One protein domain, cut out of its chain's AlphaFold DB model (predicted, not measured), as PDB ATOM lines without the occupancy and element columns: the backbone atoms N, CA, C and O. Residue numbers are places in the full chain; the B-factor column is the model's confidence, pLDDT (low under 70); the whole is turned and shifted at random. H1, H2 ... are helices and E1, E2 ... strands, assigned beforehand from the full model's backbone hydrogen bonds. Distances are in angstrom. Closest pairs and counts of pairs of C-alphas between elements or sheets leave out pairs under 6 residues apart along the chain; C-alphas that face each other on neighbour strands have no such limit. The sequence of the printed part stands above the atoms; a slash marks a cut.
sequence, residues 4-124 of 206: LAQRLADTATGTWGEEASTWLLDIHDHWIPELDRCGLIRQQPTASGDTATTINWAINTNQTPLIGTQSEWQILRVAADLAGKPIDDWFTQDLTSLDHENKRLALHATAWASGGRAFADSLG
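This is residues 4 to 124 of the 206 residues of an uncharacterized protein of Streptomyces sp. TLI_235 (UniProt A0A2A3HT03). Three helices, H2, H4 and H5, make a compact bundle, their centres in a triangle; H1 packs on H2 and lies between it and a two-stranded hairpin, E1 and E2, at one end of the domain, while H6 folds back on H5 at the other. The printed part has 121 residues with six named helices and two strands, in the order H1 H2 H3 E1 E2 H4 H5 H6, mostly helix, the sheet antiparallel. It is compact, with a radius of gyration of the C-alphas of 14.2 A, spanning 40 by 35 by 25 A.

H1, residues 4 to 11, begins at C-alpha 4 (-12.735, 95.469, 118.695). H2, residues 16 to 27, is 16.5 A long, and H3 holds residues 31 to 37. E1, residues 41 to 45, and E2, residues 51 to 55, follow. H4, residues 70 to 82, measures 19.1 A and H5, residues 100 to 113, 20.2 A. H6, residues 117 to 122, ends at C-alpha 122 (-29.498, 72.900, 110.909).

The hub H2 touches H4, closest C-alphas Ser 21 and Ala 79 at 4.1 A, at a shallow tilt of 25 degrees, opposite ways. It touches H5, Gly 17 to Ala 113 at 4.2 A, shallow at 28 degrees, opposite ways. H1 and H2 are a helical hairpin, closest C-alphas Ala 9 and Glu 19 at 5.2 A. The closest C-alphas of H1 and E2, Leu 8 and Thr 53, are 5.5 A apart. H2 and H3 only just touch, only at the corner, with 3 pairs of C-alphas within 8 A, the closest Leu 25 and Trp 31 at 5.5 A. In the hairpin E1 and E2, N 42 and O 54 are within hydrogen-bond range at 2.8 A. H5, with residues 108 to 112 alone, touches H6, closest C-alphas Ala 111 and Ala 120 at 5.8 A. In H1 to H6 every O i to N i+4 pair is within hydrogen-bond range.

The C-alphas farthest apart, Gly 49 and Thr 96, are 43.4 A apart. The printed part has no cut; the links E2 to H4 and H4 to H5 are long. Mean pLDDT of the printed part is 74.4, with residues 58 to 65, 86 to 97 and 114 to 124 among those under 70.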
ATOM      1  N   LEU A   4     -13.107  95.136 120.067       83.12
ATOM      2  CA  LEU A   4     -12.735  95.469 118.695       83.12
ATOM      3  C   LEU A   4     -13.488  94.624 117.658       83.12
ATOM      4  O   LEU A   4     -13.925  95.166 116.642       83.12
ATOM      5  N   ALA A   5     -13.686  93.331 117.923       81.38
ATOM      6  CA  ALA A   5     -14.511  92.464 117.086       81.38
ATOM      7  C   ALA A   5     -15.971  92.917 117.055       81.38
ATOM      8  O   ALA A   5     -16.568  92.970 115.984       81.38
ATOM      9  N   GLN A   6     -16.532  93.317 118.199       80.81
ATOM     10  CA  GLN A   6     -17.893  93.846 118.258       80.81
ATOM     11  C   GLN A   6     -18.037  95.092 117.380       80.81
ATOM     12  O   GLN A   6     -18.944  95.166 116.563       80.81
ATOM     13  N   ARG A   7     -17.085  96.028 117.451       83.25
ATOM     14  CA  ARG A   7     -17.107  97.245 116.623       83.25
ATOM     15  C   ARG A   7     -16.969  96.971 115.121       83.25
ATOM     16  O   ARG A   7     -17.549  97.699 114.310       83.25
ATOM     17  N   LEU A   8     -16.186  95.959 114.744       82.38
ATOM     18  CA  LEU A   8     -16.081  95.486 113.360       82.38
ATOM     19  C   LEU A   8     -17.413  94.874 112.891       82.38
ATOM     20  O   LEU A   8     -17.894  95.227 111.815       82.38
ATOM     21  N   ALA A   9     -18.045  94.040 113.722       79.94
ATOM     22  CA  ALA A   9     -19.333  93.412 113.430       79.94
ATOM     23  C   ALA A   9     -20.471  94.443 113.327       79.94
ATOM     24  O   ALA A   9     -21.248  94.407 112.379       79.94
ATOM     25  N   ASP A  10     -20.515  95.422 114.232       79.50
ATOM     26  CA  ASP A  10     -21.495  96.515 114.202       79.50
ATOM     27  C   ASP A  10     -21.354  97.358 112.925       79.50
ATOM     28  O   ASP A  10     -22.340  97.824 112.352       79.50
ATOM     29  N   THR A  11     -20.124  97.533 112.429       81.75
ATOM     30  CA  THR A  11     -19.875  98.242 111.166       81.75
ATOM     31  C   THR A  11     -20.352  97.435 109.953       81.75
ATOM     32  O   THR A  11     -20.816  98.021 108.977       81.75
ATOM     33  N   ALA A  12     -20.280  96.105 110.027       75.62
ATOM     34  CA  ALA A  12     -20.708  95.175 108.984       75.62
ATOM     35  C   ALA A  12     -22.237  94.992 108.885       75.62
ATOM     36  O   ALA A  12     -22.704  94.175 108.098       75.62
ATOM     37  N   THR A  13     -23.035  95.731 109.666       67.38
ATOM     38  CA  THR A  13     -24.493  95.548 109.736       67.38
ATOM     39  C   THR A  13     -25.139  95.492 108.341       67.38
ATOM     40  O   THR A  13     -25.254  96.504 107.644       67.38
ATOM     41  N   GLY A  14     -25.612  94.300 107.950       65.38
ATOM     42  CA  GLY A  14     -26.306  94.050 106.676       65.38
ATOM     43  C   GLY A  14     -25.453  93.421 105.564       65.38
ATOM     44  O   GLY A  14     -26.004  93.023 104.533       65.38
ATOM     45  N   THR A  15     -24.144  93.267 105.765       76.31
ATOM     46  CA  THR A  15     -23.232  92.513 104.896       76.31
ATOM     47  C   THR A  15     -22.825  91.219 105.603       76.31
ATOM     48  O   THR A  15     -21.755  91.110 106.190       76.31
ATOM     49  N   TRP A  16     -23.671  90.184 105.501       77.38
ATOM     50  CA  TRP A  16     -23.472  88.874 106.152       77.38
ATOM     51  C   TRP A  16     -22.064  88.280 105.987       77.38
ATOM     52  O   TRP A  16     -21.574  87.581 106.869       77.38
ATOM     53  N   GLY A  17     -21.409  88.555 104.861       78.75
ATOM     54  CA  GLY A  17     -20.029  88.155 104.618       78.75
ATOM     55  C   GLY A  17     -18.990  88.869 105.491       78.75
ATOM     56  O   GLY A  17     -18.064  88.232 105.983       78.75
ATOM     57  N   GLU A  18     -19.157  90.165 105.745       81.88
ATOM     58  CA  GLU A  18     -18.269  90.942 106.620       81.88
ATOM     59  C   GLU A  18     -18.512  90.613 108.106       81.88
ATOM     60  O   GLU A  18     -17.559  90.542 108.889       81.88
ATOM     61  N   GLU A  19     -19.758  90.312 108.487       81.50
ATOM     62  CA  GLU A  19     -20.093  89.802 109.827       81.50
ATOM     63  C   GLU A  19     -19.446  88.429 110.076       81.50
ATOM     64  O   GLU A  19     -18.742  88.238 111.071       81.50
ATOM     65  N   ALA A  20     -19.608  87.486 109.140       81.81
ATOM     66  CA  ALA A  20     -19.014  86.152 109.236       81.81
ATOM     67  C   ALA A  20     -17.476  86.188 109.213       81.81
ATOM     68  O   ALA A  20     -16.827  85.410 109.911       81.81
ATOM     69  N   SER A  21     -16.895  87.109 108.439       86.56
ATOM     70  CA  SER A  21     -15.457  87.388 108.427       86.56
ATOM     71  C   SER A  21     -14.958  87.803 109.812       86.56
ATOM     72  O   SER A  21     -14.018  87.212 110.339       86.56
ATOM     73  N   THR A  22     -15.635  88.766 110.440       85.50
ATOM     74  CA  THR A  22     -15.270  89.272 111.767       85.50
ATOM     75  C   THR A  22     -15.388  88.189 112.837       85.50
ATOM     76  O   THR A  22     -14.465  88.016 113.632       85.50
ATOM     77  N   TRP A  23     -16.480  87.419 112.825       85.94
ATOM     78  CA  TRP A  23     -16.668  86.286 113.732       85.94
ATOM     79  C   TRP A  23     -15.549  85.247 113.592       85.94
ATOM     80  O   TRP A  23     -14.976  84.814 114.592       85.94
ATOM     81  N   LEU A  24     -15.199  84.885 112.353       85.44
ATOM     82  CA  LEU A  24     -14.156  83.901 112.083       85.44
ATOM     83  C   LEU A  24     -12.778  84.373 112.572       85.44
ATOM     84  O   LEU A  24     -11.965  83.559 112.993       85.44
ATOM     85  N   LEU A  25     -12.486  85.671 112.539       88.00
ATOM     86  CA  LEU A  25     -11.219  86.187 113.063       88.00
ATOM     87  C   LEU A  25     -11.205  86.270 114.594       88.00
ATOM     88  O   LEU A  25     -10.161  86.020 115.195       88.00
ATOM     89  N   ASP A  26     -12.335  86.613 115.215       86.62
ATOM     90  CA  ASP A  26     -12.459  86.714 116.673       86.62
ATOM     91  C   ASP A  26     -12.350  85.347 117.350       86.62
ATOM     92  O   ASP A  26     -11.613  85.209 118.322       86.62
ATOM     93  N   ILE A  27     -12.990  84.313 116.792       81.69
ATOM     94  CA  ILE A  27     -12.921  82.956 117.355       81.69
ATOM     95  C   ILE A  27     -11.508  82.367 117.307       81.69
ATOM     96  O   ILE A  27     -11.162  81.491 118.093       81.69
ATOM     97  N   HIS A  28     -10.672  82.874 116.401       81.44
ATOM     98  CA  HIS A  28      -9.274  82.486 116.288       81.44
ATOM     99  C   HIS A  28      -8.336  83.227 117.254       81.44
ATOM    100  O   HIS A  28      -7.151  82.900 117.253       81.44
ATOM    101  N   ASP A  29      -8.844  84.174 118.058       79.88
ATOM    102  CA  ASP A  29      -8.241  84.953 119.169       79.88
ATOM    103  C   ASP A  29      -6.939  85.740 118.869       79.88
ATOM    104  O   ASP A  29      -6.701  86.815 119.412       79.88
ATOM    105  N   HIS A  30      -6.100  85.281 117.941       82.06
ATOM    106  CA  HIS A  30      -4.835  85.915 117.567       82.06
ATOM    107  C   HIS A  30      -4.961  86.873 116.376       82.06
ATOM    108  O   HIS A  30      -4.182  87.820 116.272       82.06
ATOM    109  N   TRP A  31      -5.934  86.670 115.479       86.00
ATOM    110  CA  TRP A  31      -5.995  87.422 114.223       86.00
ATOM    111  C   TRP A  31      -6.371  88.888 114.408       86.00
ATOM    112  O   TRP A  31      -5.740  89.754 113.808       86.00
ATOM    113  N   ILE A  32      -7.370  89.195 115.235       86.75
ATOM    114  CA  ILE A  32      -7.799  90.584 115.453       86.75
ATOM    115  C   ILE A  32      -6.675  91.430 116.080       86.75
ATOM    116  O   ILE A  32      -6.368  92.487 115.520       86.75
ATOM    117  N   PRO A  33      -5.994  90.976 117.153       86.56
ATOM    118  CA  PRO A  33      -4.817  91.668 117.675       86.56
ATOM    119  C   PRO A  33      -3.690  91.822 116.646       86.56
ATOM    120  O   PRO A  33      -3.043  92.865 116.587       86.56
ATOM    121  N   GLU A  34      -3.453  90.806 115.818       86.00
ATOM    122  CA  GLU A  34      -2.387  90.814 114.816       86.00
ATOM    123  C   GLU A  34      -2.672  91.795 113.663       86.00
ATOM    124  O   GLU A  34      -1.786  92.533 113.223       86.00
ATOM    125  N   LEU A  35      -3.926  91.870 113.208       86.00
ATOM    126  CA  LEU A  35      -4.370  92.843 112.210       86.00
ATOM    127  C   LEU A  35      -4.297  94.279 112.745       86.00
ATOM    128  O   LEU A  35      -3.896  95.182 112.006       86.00
ATOM    129  N   ASP A  36      -4.631  94.492 114.021       87.50
ATOM    130  CA  ASP A  36      -4.461  95.788 114.685       87.50
ATOM    131  C   ASP A  36      -2.977  96.172 114.784       87.50
ATOM    132  O   ASP A  36      -2.569  97.252 114.350       87.50
ATOM    133  N   ARG A  37      -2.131  95.234 115.239       86.19
ATOM    134  CA  ARG A  37      -0.672  95.400 115.348       86.19
ATOM    135  C   ARG A  37      -0.032  95.792 114.017       86.19
ATOM    136  O   ARG A  37       0.905  96.591 113.994       86.19
ATOM    137  N   CYS A  38      -0.523  95.238 112.912       81.06
ATOM    138  CA  CYS A  38      -0.048  95.539 111.562       81.06
ATOM    139  C   CYS A  38      -0.692  96.794 110.939       81.06
ATOM    140  O   CYS A  38      -0.384  97.132 109.793       81.06
ATOM    141  N   GLY A  39      -1.562  97.504 111.669       82.56
ATOM    142  CA  GLY A  39      -2.235  98.715 111.193       82.56
ATOM    143  C   GLY A  39      -3.213  98.448 110.047       82.56
ATOM    144  O   GLY A  39      -3.419  99.306 109.181       82.56
ATOM    145  N   LEU A  40      -3.773  97.237 109.996       86.06
ATOM    146  CA  LEU A  40      -4.755  96.833 108.993       86.06
ATOM    147  C   LEU A  40      -6.184  97.148 109.429       86.06
ATOM    148  O   LEU A  40      -7.061  97.207 108.576       86.06
ATOM    149  N   ILE A  41      -6.429  97.436 110.704       87.81
ATOM    150  CA  ILE A  41      -7.717  97.966 111.151       87.81
ATOM    151  C   ILE A  41      -7.740  99.479 110.923       87.81
ATOM    152  O   ILE A  41      -6.830 100.208 111.322       87.81
ATOM    153  N   ARG A  42      -8.774  99.963 110.233       85.50
ATOM    154  CA  ARG A  42      -8.940 101.377 109.891       85.50
ATOM    155  C   ARG A  42     -10.240 101.922 110.449       85.50
ATOM    156  O   ARG A  42     -11.260 101.247 110.481       85.50
ATOM    157  N   GLN A  43     -10.192 103.195 110.817       85.56
ATOM    158  CA  GLN A  43     -11.366 104.003 111.093       85.56
ATOM    159  C   GLN A  43     -11.615 104.914 109.894       85.56
ATOM    160  O   GLN A  43     -10.721 105.655 109.480       85.56
ATOM    161  N   GLN A  44     -12.803 104.831 109.306       80.19
ATOM    162  CA  GLN A  44     -13.190 105.649 108.161       80.19
ATOM    163  C   GLN A  44     -14.501 106.378 108.450       80.19
ATOM    164  O   GLN A  44     -15.441 105.755 108.942       80.19
ATOM    165  N   PRO A  45     -14.600 107.682 108.143       79.12
ATOM    166  CA  PRO A  45     -15.867 108.385 108.246       79.12
ATOM    167  C   PRO A  45     -16.862 107.817 107.227       79.12
ATOM    168  O   PRO A  45     -16.534 107.632 106.053       79.12
ATOM    169  N   THR A  46     -18.080 107.538 107.677       77.12
ATOM    170  CA  THR A  46     -19.196 107.106 106.838       77.12
ATOM    171  C   THR A  46     -19.915 108.317 106.247       77.12
ATOM    172  O   THR A  46     -19.768 109.455 106.698       77.12
ATOM    173  N   ALA A  47     -20.763 108.075 105.245       73.00
ATOM    174  CA  ALA A  47     -21.615 109.113 104.665       73.00
ATOM    175  C   ALA A  47     -22.630 109.706 105.669       73.00
ATOM    176  O   ALA A  47     -23.113 110.813 105.445       73.00
ATOM    177  N   SER A  48     -22.937 109.001 106.769       79.25
ATOM    178  CA  SER A  48     -23.789 109.497 107.861       79.25
ATOM    179  C   SER A  48     -23.057 110.429 108.834       79.25
ATOM    180  O   SER A  48     -23.706 111.049 109.670       79.25
ATOM    181  N   GLY A  49     -21.731 110.570 108.710       76.50
ATOM    182  CA  GLY A  49     -20.897 111.325 109.649       76.50
ATOM    183  C   GLY A  49     -20.406 110.505 110.847       76.50
ATOM    184  O   GLY A  49     -19.663 111.037 111.669       76.50
ATOM    185  N   ASP A  50     -20.768 109.221 110.919       81.94
ATOM    186  CA  ASP A  50     -20.241 108.278 111.906       81.94
ATOM    187  C   ASP A  50     -18.862 107.754 111.487       81.94
ATOM    188  O   ASP A  50     -18.376 108.021 110.390       81.94
ATOM    189  N   THR A  51     -18.196 107.002 112.362       83.62
ATOM    190  CA  THR A  51     -16.916 106.353 112.044       83.62
ATOM    191  C   THR A  51     -17.100 104.842 111.978       83.62
ATOM    192  O   THR A  51     -17.354 104.198 112.991       83.62
ATOM    193  N   ALA A  52     -16.929 104.278 110.786       84.06
ATOM    194  CA  ALA A  52     -16.888 102.844 110.539       84.06
ATOM    195  C   ALA A  52     -15.511 102.286 110.914       84.06
ATOM    196  O   ALA A  52     -14.483 102.854 110.536       84.06
ATOM    197  N   THR A  53     -15.483 101.165 111.636       88.06
ATOM    198  CA  THR A  53     -14.250 100.402 111.879       88.06
ATOM    199  C   THR A  53     -14.217  99.242 110.888       88.06
ATOM    200  O   THR A  53     -15.137  98.436 110.880       88.06
ATOM    201  N   THR A  54     -13.198  99.157 110.032       86.19
ATOM    202  CA  THR A  54     -13.114  98.133 108.975       86.19
ATOM    203  C   THR A  54     -11.724  97.517 108.876       86.19
ATOM    204  O   THR A  54     -10.722  98.131 109.252       86.19
ATOM    205  N   ILE A  55     -11.652  96.298 108.337       85.50
ATOM    206  CA  ILE A  55     -10.383  95.643 108.007       85.50
ATOM    207  C   ILE A  55      -9.955  96.075 106.603       85.50
ATOM    208  O   ILE A  55     -10.678  95.918 105.616       85.50
ATOM    209  N   ASN A  56      -8.745  96.610 106.499       83.12
ATOM    210  CA  ASN A  56      -8.080  96.864 105.237       83.12
ATOM    211  C   ASN A  56      -7.382  95.595 104.749       83.12
ATOM    212  O   ASN A  56      -6.236  95.326 105.093       83.12
ATOM    213  N   TRP A  57      -8.069  94.876 103.871       76.81
ATOM    214  CA  TRP A  57      -7.589  93.644 103.245       76.81
ATOM    215  C   TRP A  57      -6.491  93.839 102.191       76.81
ATOM    216  O   TRP A  57      -5.946  92.858 101.695       76.81
ATOM    217  N   ALA A  58      -6.131  95.085 101.861       69.62
ATOM    218  CA  ALA A  58      -4.961  95.382 101.036       69.62
ATOM    219  C   ALA A  58      -3.676  95.142 101.847       69.62
ATOM    220  O   ALA A  58      -3.071  96.089 102.358       69.62
ATOM    221  N   ILE A  59      -3.322  93.864 102.000       65.12
ATOM    222  CA  ILE A  59      -2.091  93.384 102.626       65.12
ATOM    223  C   ILE A  59      -0.966  93.601 101.615       65.12
ATOM    224  O   ILE A  59      -0.832  92.853 100.655       65.12
ATOM    225  N   ASN A  60      -0.154  94.636 101.811       57.16
ATOM    226  CA  ASN A  60       1.001  94.887 100.950       57.16
ATOM    227  C   ASN A  60       2.265  94.282 101.567       57.16
ATOM    228  O   ASN A  60       2.502  94.402 102.767       57.16
ATOM    229  N   THR A  61       3.156  93.751 100.728       51.91
ATOM    230  CA  THR A  61       4.447  93.140 101.118       51.91
ATOM    231  C   THR A  61       5.429  94.076 101.841       51.91
ATOM    232  O   THR A  61       6.452  93.618 102.345       51.91
ATOM    233  N   ASN A  62       5.124  95.376 101.919       55.22
ATOM    234  CA  ASN A  62       5.905  96.384 102.645       55.22
ATOM    235  C   ASN A  62       5.373  96.677 104.060       55.22
ATOM    236  O   ASN A  62       5.966  97.482 104.778       55.22
ATOM    237  N   GLN A  63       4.239  96.090 104.449       61.81
ATOM    238  CA  GLN A  63       3.721  96.194 105.811       61.81
ATOM    239  C   GLN A  63       4.437  95.199 106.722       61.81
ATOM    240  O   GLN A  63       5.084  94.259 106.259       61.81
ATOM    241  N   THR A  64       4.351  95.425 108.033       64.56
ATOM    242  CA  THR A  64       4.860  94.472 109.017       64.56
ATOM    243  C   THR A  64       4.305  93.082 108.695       64.56
ATOM    244  O   THR A  64       3.092  92.958 108.529       64.56
ATOM    245  N   PRO A  65       5.161  92.052 108.549       69.25
ATOM    246  CA  PRO A  65       4.686  90.730 108.180       69.25
ATOM    247  C   PRO A  65       3.725  90.225 109.256       69.25
ATOM    248  O   PRO A  65       4.013  90.338 110.453       69.25
ATOM    249  N   LEU A  66       2.587  89.700 108.808       75.56
ATOM    250  CA  LEU A  66       1.674  88.956 109.665       75.56
ATOM    251  C   LEU A  66       2.365  87.650 110.069       75.56
ATOM    252  O   LEU A  66       3.019  86.996 109.250       75.56
ATOM    253  N   ILE A  67       2.253  87.296 111.337       77.50
ATOM    254  CA  ILE A  67       2.819  86.077 111.900       77.50
ATOM    255  C   ILE A  67       1.695  85.047 111.977       77.50
ATOM    256  O   ILE A  67       0.668  85.293 112.596       77.50
ATOM    257  N   GLY A  68       1.901  83.892 111.346       75.50
ATOM    258  CA  GLY A  68       0.936  82.799 111.354       75.50
ATOM    259  C   GLY A  68       1.446  81.568 110.612       75.50
ATOM    260  O   GLY A  68       2.362  81.636 109.784       75.50
ATOM    261  N   THR A  69       0.855  80.427 110.924       78.38
ATOM    262  CA  THR A  69       1.064  79.118 110.305       78.38
ATOM    263  C   THR A  69       0.296  78.971 108.989       78.38
ATOM    264  O   THR A  69      -0.637  79.720 108.708       78.38
ATOM    265  N   GLN A  70       0.656  77.935 108.216       74.44
ATOM    266  CA  GLN A  70      -0.133  77.319 107.131       74.44
ATOM    267  C   GLN A  70      -1.645  77.597 107.229       74.44
ATOM    268  O   GLN A  70      -2.246  78.308 106.419       74.44
ATOM    269  N   SER A  71      -2.240  76.977 108.241       74.19
ATOM    270  CA  SER A  71      -3.685  76.907 108.430       74.19
ATOM    271  C   SER A  71      -4.271  78.233 108.908       74.19
ATOM    272  O   SER A  71      -5.330  78.627 108.429       74.19
ATOM    273  N   GLU A  72      -3.562  78.982 109.753       78.38
ATOM    274  CA  GLU A  72      -4.000  80.316 110.173       78.38
ATOM    275  C   GLU A  72      -4.089  81.257 108.961       78.38
ATOM    276  O   GLU A  72      -5.084  81.962 108.789       78.38
ATOM    277  N   TRP A  73      -3.101  81.232 108.060       79.12
ATOM    278  CA  TRP A  73      -3.135  82.037 106.834       79.12
ATOM    279  C   TRP A  73      -4.319  81.701 105.923       79.12
ATOM    280  O   TRP A  73      -4.768  82.558 105.163       79.12
ATOM    281  N   GLN A  74      -4.831  80.472 105.973       79.56
ATOM    282  CA  GLN A  74      -6.029  80.084 105.227       79.56
ATOM    283  C   GLN A  74      -7.304  80.618 105.879       79.56
ATOM    284  O   GLN A  74      -8.204  81.046 105.164       79.56
ATOM    285  N   ILE A  75      -7.368  80.670 107.211       84.31
ATOM    286  CA  ILE A  75      -8.471  81.314 107.937       84.31
ATOM    287  C   ILE A  75      -8.581  82.791 107.560       84.31
ATOM    288  O   ILE A  75      -9.669  83.261 107.232       84.31
ATOM    289  N   LEU A  76      -7.449  83.498 107.495       83.56
ATOM    290  CA  LEU A  76      -7.423  84.894 107.065       83.56
ATOM    291  C   LEU A  76      -7.957  85.076 105.632       83.56
ATOM    292  O   LEU A  76      -8.650  86.050 105.343       83.56
ATOM    293  N   ARG A  77      -7.685  84.124 104.731       77.94
ATOM    294  CA  ARG A  77      -8.221  84.141 103.359       77.94
ATOM    295  C   ARG A  77      -9.706  83.877 103.300       77.94
ATOM    296  O   ARG A  77     -10.392  84.567 102.557       77.94
ATOM    297  N   VAL A  78     -10.191  82.897 104.060       81.62
ATOM    298  CA  VAL A  78     -11.628  82.635 104.162       81.62
ATOM    299  C   VAL A  78     -12.320  83.904 104.655       81.62
ATOM    300  O   VAL A  78     -13.257  84.363 104.018       81.62
ATOM    301  N   ALA A  79     -11.804  84.547 105.702       86.12
ATOM    302  CA  ALA A  79     -12.352  85.802 106.203       86.12
ATOM    303  C   ALA A  79     -12.360  86.923 105.139       86.12
ATOM    304  O   ALA A  79     -13.363  87.628 105.002       86.12
ATOM    305  N   ALA A  80     -11.294  87.084 104.352       81.00
ATOM    306  CA  ALA A  80     -11.249  88.090 103.289       81.00
ATOM    307  C   ALA A  80     -12.242  87.812 102.149       81.00
ATOM    308  O   ALA A  80     -12.932  88.723 101.686       81.00
ATOM    309  N   ASP A  81     -12.344  86.548 101.734       79.44
ATOM    310  CA  ASP A  81     -13.253  86.099 100.680       79.44
ATOM    311  C   ASP A  81     -14.717  86.311 101.076       79.44
ATOM    312  O   ASP A  81     -15.504  86.833 100.287       79.44
ATOM    313  N   LEU A  82     -15.067  86.018 102.336       80.38
ATOM    314  CA  LEU A  82     -16.400  86.295 102.878       80.38
ATOM    315  C   LEU A  82     -16.730  87.792 102.814       80.38
ATOM    316  O   LEU A  82     -17.848  88.156 102.462       80.38
ATOM    317  N   ALA A  83     -15.752  88.669 103.052       79.62
ATOM    318  CA  ALA A  83     -15.901  90.119 102.897       79.62
ATOM    319  C   ALA A  83     -15.886  90.598 101.423       79.62
ATOM    320  O   ALA A  83     -15.909  91.804 101.153       79.62
ATOM    321  N   GLY A  84     -15.811  89.684 100.449       70.31
ATOM    322  CA  GLY A  84     -15.723  89.998  99.022       70.31
ATOM    323  C   GLY A  84     -14.420  90.703  98.637       70.31
ATOM    324  O   GLY A  84     -14.401  91.484  97.679       70.31
ATOM    325  N   LYS A  85     -13.343  90.496  99.407       72.88
ATOM    326  CA  LYS A  85     -12.031  91.111  99.187       72.88
ATOM    327  C   LYS A  85     -11.011  90.039  98.801       72.88
ATOM    328  O   LYS A  85     -10.740  89.147  99.599       72.88
ATOM    329  N   PRO A  86     -10.394  90.124  97.613       59.59
ATOM    330  CA  PRO A  86      -9.289  89.237  97.290       59.59
ATOM    331  C   PRO A  86      -8.068  89.604  98.149       59.59
ATOM    332  O   PRO A  86      -7.655  90.763  98.177       59.59
ATOM    333  N   ILE A  87      -7.482  88.617  98.830       57.78
ATOM    334  CA  ILE A  87      -6.061  88.648  99.206       57.78
ATOM    335  C   ILE A  87      -5.327  88.073  97.991       57.78
ATOM    336  O   ILE A  87      -5.668  86.964  97.603       57.78
ATOM    337  N   ASP A  88      -4.414  88.838  97.383       53.59
ATOM    338  CA  ASP A  88      -3.622  88.561  96.164       53.59
ATOM    339  C   ASP A  88      -3.694  87.149  95.520       53.59
ATOM    340  O   ASP A  88      -3.559  86.116  96.176       53.59
ATOM    341  N   ASP A  89      -3.732  87.122  94.178       44.59
ATOM    342  CA  ASP A  89      -3.869  85.955  93.276       44.59
ATOM    343  C   ASP A  89      -2.930  84.745  93.521       44.59
ATOM    344  O   ASP A  89      -3.123  83.679  92.934       44.59
ATOM    345  N   TRP A  90      -1.899  84.858  94.363       44.06
ATOM    346  CA  TRP A  90      -0.963  83.763  94.674       44.06
ATOM    347  C   TRP A  90      -1.484  82.742  95.683       44.06
ATOM    348  O   TRP A  90      -0.802  81.767  96.006       44.06
ATOM    349  N   PHE A  91      -2.706  82.938  96.154       49.56
ATOM    350  CA  PHE A  91      -3.315  82.120  97.174       49.56
ATOM    351  C   PHE A  91      -4.604  81.477  96.669       49.56
ATOM    352  O   PHE A  91      -5.707  81.865  97.041       49.56
ATOM    353  N   THR A  92      -4.475  80.438  95.842       48.72
ATOM    354  CA  THR A  92      -5.612  79.574  95.508       48.72
ATOM    355  C   THR A  92      -6.214  78.990  96.788       48.72
ATOM    356  O   THR A  92      -5.490  78.487  97.655       48.72
ATOM    357  N   GLN A  93      -7.540  79.095  96.918       53.41
ATOM    358  CA  GLN A  93      -8.300  78.525  98.026       53.41
ATOM    359  C   GLN A  93      -8.032  77.024  98.093       53.41
ATOM    360  O   GLN A  93      -8.493  76.260  97.245       53.41
ATOM    361  N   ASP A  94      -7.277  76.603  99.101       60.28
ATOM    362  CA  ASP A  94      -7.056  75.192  99.365       60.28
ATOM    363  C   ASP A  94      -7.454  74.863 100.802       60.28
ATOM    364  O   ASP A  94      -6.629  74.781 101.719       60.28
ATOM    365  N   LEU A  95      -8.760  74.650 100.981       63.72
ATOM    366  CA  LEU A  95      -9.353  74.167 102.228       63.72
ATOM    367  C   LEU A  95      -8.852  72.761 102.611       63.72
ATOM    368  O   LEU A  95      -9.175  72.286 103.698       63.72
ATOM    369  N   THR A  96      -8.086  72.069 101.751       66.19
ATOM    370  CA  THR A  96      -7.464  70.781 102.104       66.19
ATOM    371  C   THR A  96      -6.278  70.940 103.055       66.19
ATOM    372  O   THR A  96      -5.891  69.970 103.700       66.19
ATOM    373  N   SER A  97      -5.753  72.163 103.199       67.81
ATOM    374  CA  SER A  97      -4.676  72.504 104.139       67.81
ATOM    375  C   SER A  97      -5.160  72.941 105.532       67.81
ATOM    376  O   SER A  97      -4.342  73.209 106.415       67.81
ATOM    377  N   LEU A  98      -6.479  73.004 105.748       75.69
ATOM    378  CA  LEU A  98      -7.064  73.217 107.070       75.69
ATOM    379  C   LEU A  98      -7.140  71.888 107.826       75.69
ATOM    380  O   LEU A  98      -7.587  70.876 107.277       75.69
ATOM    381  N   ASP A  99      -6.752  71.900 109.099       78.94
ATOM    382  CA  ASP A  99      -7.094  70.810 110.008       78.94
ATOM    383  C   ASP A  99      -8.620  70.698 110.196       78.94
ATOM    384  O   ASP A  99      -9.415  71.518 109.724       78.94
ATOM    385  N   HIS A 100      -9.046  69.621 110.853       73.25
ATOM    386  CA  HIS A 100     -10.460  69.293 110.994       73.25
ATOM    387  C   HIS A 100     -11.269  70.384 111.718       73.25
ATOM    388  O   HIS A 100     -12.431  70.604 111.378       73.25
ATOM    389  N   GLU A 101     -10.669  71.062 112.692       77.62
ATOM    390  CA  GLU A 101     -11.319  72.100 113.492       77.62
ATOM    391  C   GLU A 101     -11.490  73.385 112.677       77.62
ATOM    392  O   GLU A 101     -12.611  73.851 112.459       77.62
ATOM    393  N   ASN A 102     -10.405  73.857 112.069       77.62
ATOM    394  CA  ASN A 102     -10.382  75.053 111.233       77.62
ATOM    395  C   ASN A 102     -11.261  74.912 109.990       77.62
ATOM    396  O   ASN A 102     -11.905  75.863 109.542       77.62
ATOM    397  N   LYS A 103     -11.363  73.694 109.452       78.12
ATOM    398  CA  LYS A 103     -12.277  73.388 108.352       78.12
ATOM    399  C   LYS A 103     -13.745  73.526 108.758       78.12
ATOM    400  O   LYS A 103     -14.543  74.003 107.952       78.12
ATOM    401  N   ARG A 104     -14.122  73.125 109.978       79.38
ATOM    402  CA  ARG A 104     -15.500  73.292 110.479       79.38
ATOM    403  C   ARG A 104     -15.841  74.766 110.663       79.38
ATOM    404  O   ARG A 104     -16.909  75.184 110.220       79.38
ATOM    405  N   LEU A 105     -14.928  75.543 111.245       80.69
ATOM    406  CA  LEU A 105     -15.103  76.983 111.449       80.69
ATOM    407  C   LEU A 105     -15.226  77.738 110.119       80.69
ATOM    408  O   LEU A 105     -16.157  78.521 109.940       80.69
ATOM    409  N   ALA A 106     -14.364  77.433 109.147       80.75
ATOM    410  CA  ALA A 106     -14.436  78.021 107.811       80.75
ATOM    411  C   ALA A 106     -15.767  77.706 107.105       80.75
ATOM    412  O   ALA A 106     -16.425  78.610 106.592       80.75
ATOM    413  N   LEU A 107     -16.207  76.440 107.125       75.69
ATOM    414  CA  LEU A 107     -17.497  76.041 106.548       75.69
ATOM    415  C   LEU A 107     -18.676  76.742 107.232       75.69
ATOM    416  O   LEU A 107     -19.632  77.121 106.556       75.69
ATOM    417  N   HIS A 108     -18.603  76.930 108.550       75.12
ATOM    418  CA  HIS A 108     -19.622  77.654 109.295       75.12
ATOM    419  C   HIS A 108     -19.706  79.119 108.858       75.12
ATOM    420  O   HIS A 108     -20.791  79.596 108.525       75.12
ATOM    421  N   ALA A 109     -18.565  79.805 108.771       76.19
ATOM    422  CA  ALA A 109     -18.506  81.191 108.323       76.19
ATOM    423  C   ALA A 109     -19.036  81.349 106.883       76.19
ATOM    424  O   ALA A 109     -19.816  82.259 106.606       76.19
ATOM    425  N   THR A 110     -18.710  80.421 105.975       73.81
ATOM    426  CA  THR A 110     -19.263  80.396 104.607       73.81
ATOM    427  C   THR A 110     -20.777  80.174 104.581       73.81
ATOM    428  O   THR A 110     -21.493  80.849 103.833       73.81
ATOM    429  N   ALA A 111     -21.287  79.253 105.402       67.81
ATOM    430  CA  ALA A 111     -22.721  78.999 105.528       67.81
ATOM    431  C   ALA A 111     -23.475  80.227 106.065       67.81
ATOM    432  O   ALA A 111     -24.540  80.574 105.546       67.81
ATOM    433  N   TRP A 112     -22.902  80.910 107.058       72.44
ATOM    434  CA  TRP A 112     -23.435  82.154 107.609       72.44
ATOM    435  C   TRP A 112     -23.449  83.268 106.554       72.44
ATOM    436  O   TRP A 112     -24.518  83.809 106.261       72.44
ATOM    437  N   ALA A 113     -22.314  83.554 105.907       72.69
ATOM    438  CA  ALA A 113     -22.194  84.605 104.891       72.69
ATOM    439  C   ALA A 113     -23.175  84.453 103.719       72.69
ATOM    440  O   ALA A 113     -23.635  85.442 103.152       72.69
ATOM    441  N   SER A 114     -23.548  83.216 103.384       64.88
ATOM    442  CA  SER A 114     -24.500  82.897 102.312       64.88
ATOM    443  C   SER A 114     -25.972  83.172 102.682       64.88
ATOM    444  O   SER A 114     -26.879  82.718 101.986       64.88
ATOM    445  N   GLY A 115     -26.240  83.874 103.792       61.38
ATOM    446  CA  GLY A 115     -27.590  84.123 104.318       61.38
ATOM    447  C   GLY A 115     -28.216  82.897 104.996       61.38
ATOM    448  O   GLY A 115     -29.415  82.863 105.273       61.38
ATOM    449  N   GLY A 116     -27.413  81.869 105.263       55.78
ATOM    450  CA  GLY A 116     -27.852  80.556 105.704       55.78
ATOM    451  C   GLY A 116     -27.906  80.402 107.214       55.78
ATOM    452  O   GLY A 116     -27.505  79.350 107.692       55.78
ATOM    453  N   ARG A 117     -28.407  81.376 107.989       53.69
ATOM    454  CA  ARG A 117     -28.552  81.191 109.450       53.69
ATOM    455  C   ARG A 117     -29.332  79.912 109.774       53.69
ATOM    456  O   ARG A 117     -28.908  79.151 110.627       53.69
ATOM    457  N   ALA A 118     -30.394  79.625 109.020       53.91
ATOM    458  CA  ALA A 118     -31.161  78.382 109.142       53.91
ATOM    459  C   ALA A 118     -30.372  77.121 108.728       53.91
ATOM    460  O   ALA A 118     -30.614  76.042 109.257       53.91
ATOM    461  N   PHE A 119     -29.421  77.238 107.797       55.78
ATOM    462  CA  PHE A 119     -28.561  76.126 107.383       55.78
ATOM    463  C   PHE A 119     -27.434  75.881 108.398       55.78
ATOM    464  O   PHE A 119     -27.214  74.740 108.793       55.78
ATOM    465  N   ALA A 120     -26.791  76.941 108.890       54.97
ATOM    466  CA  ALA A 120     -25.832  76.897 109.992       54.97
ATOM    467  C   ALA A 120     -26.464  76.337 111.281       54.97
ATOM    468  O   ALA A 120     -25.874  75.470 111.925       54.97
ATOM    469  N   ASP A 121     -27.699  76.745 111.597       57.09
ATOM    470  CA  ASP A 121     -28.513  76.191 112.687       57.09
ATOM    471  C   ASP A 121     -28.830  74.704 112.460       57.09
ATOM    472  O   ASP A 121     -28.616  73.875 113.340       57.09
ATOM    473  N   SER A 122     -29.224  74.313 111.238       54.00
ATOM    474  CA  SER A 122     -29.498  72.900 110.909       54.00
ATOM    475  C   SER A 122     -28.278  71.978 111.024       54.00
ATOM    476  O   SER A 122     -28.429  70.765 111.172       54.00
ATOM    477  N   LEU A 123     -27.073  72.546 110.955       57.06
ATOM    478  CA  LEU A 123     -25.808  71.839 111.145       57.06
ATOM    479  C   LEU A 123     -25.318  71.882 112.605       57.06
ATOM    480  O   LEU A 123     -24.259  71.322 112.893       57.06
ATOM    481  N   GLY A 124     -26.061  72.525 113.515       54.59
ATOM    482  CA  GLY A 124     -25.695  72.680 114.926       54.59
ATOM    483  C   GLY A 124     -24.443  73.533 115.132       54.59
ATOM    484  O   GLY A 124     -23.680  73.289 116.060       54.59
TER     485      GLY A 124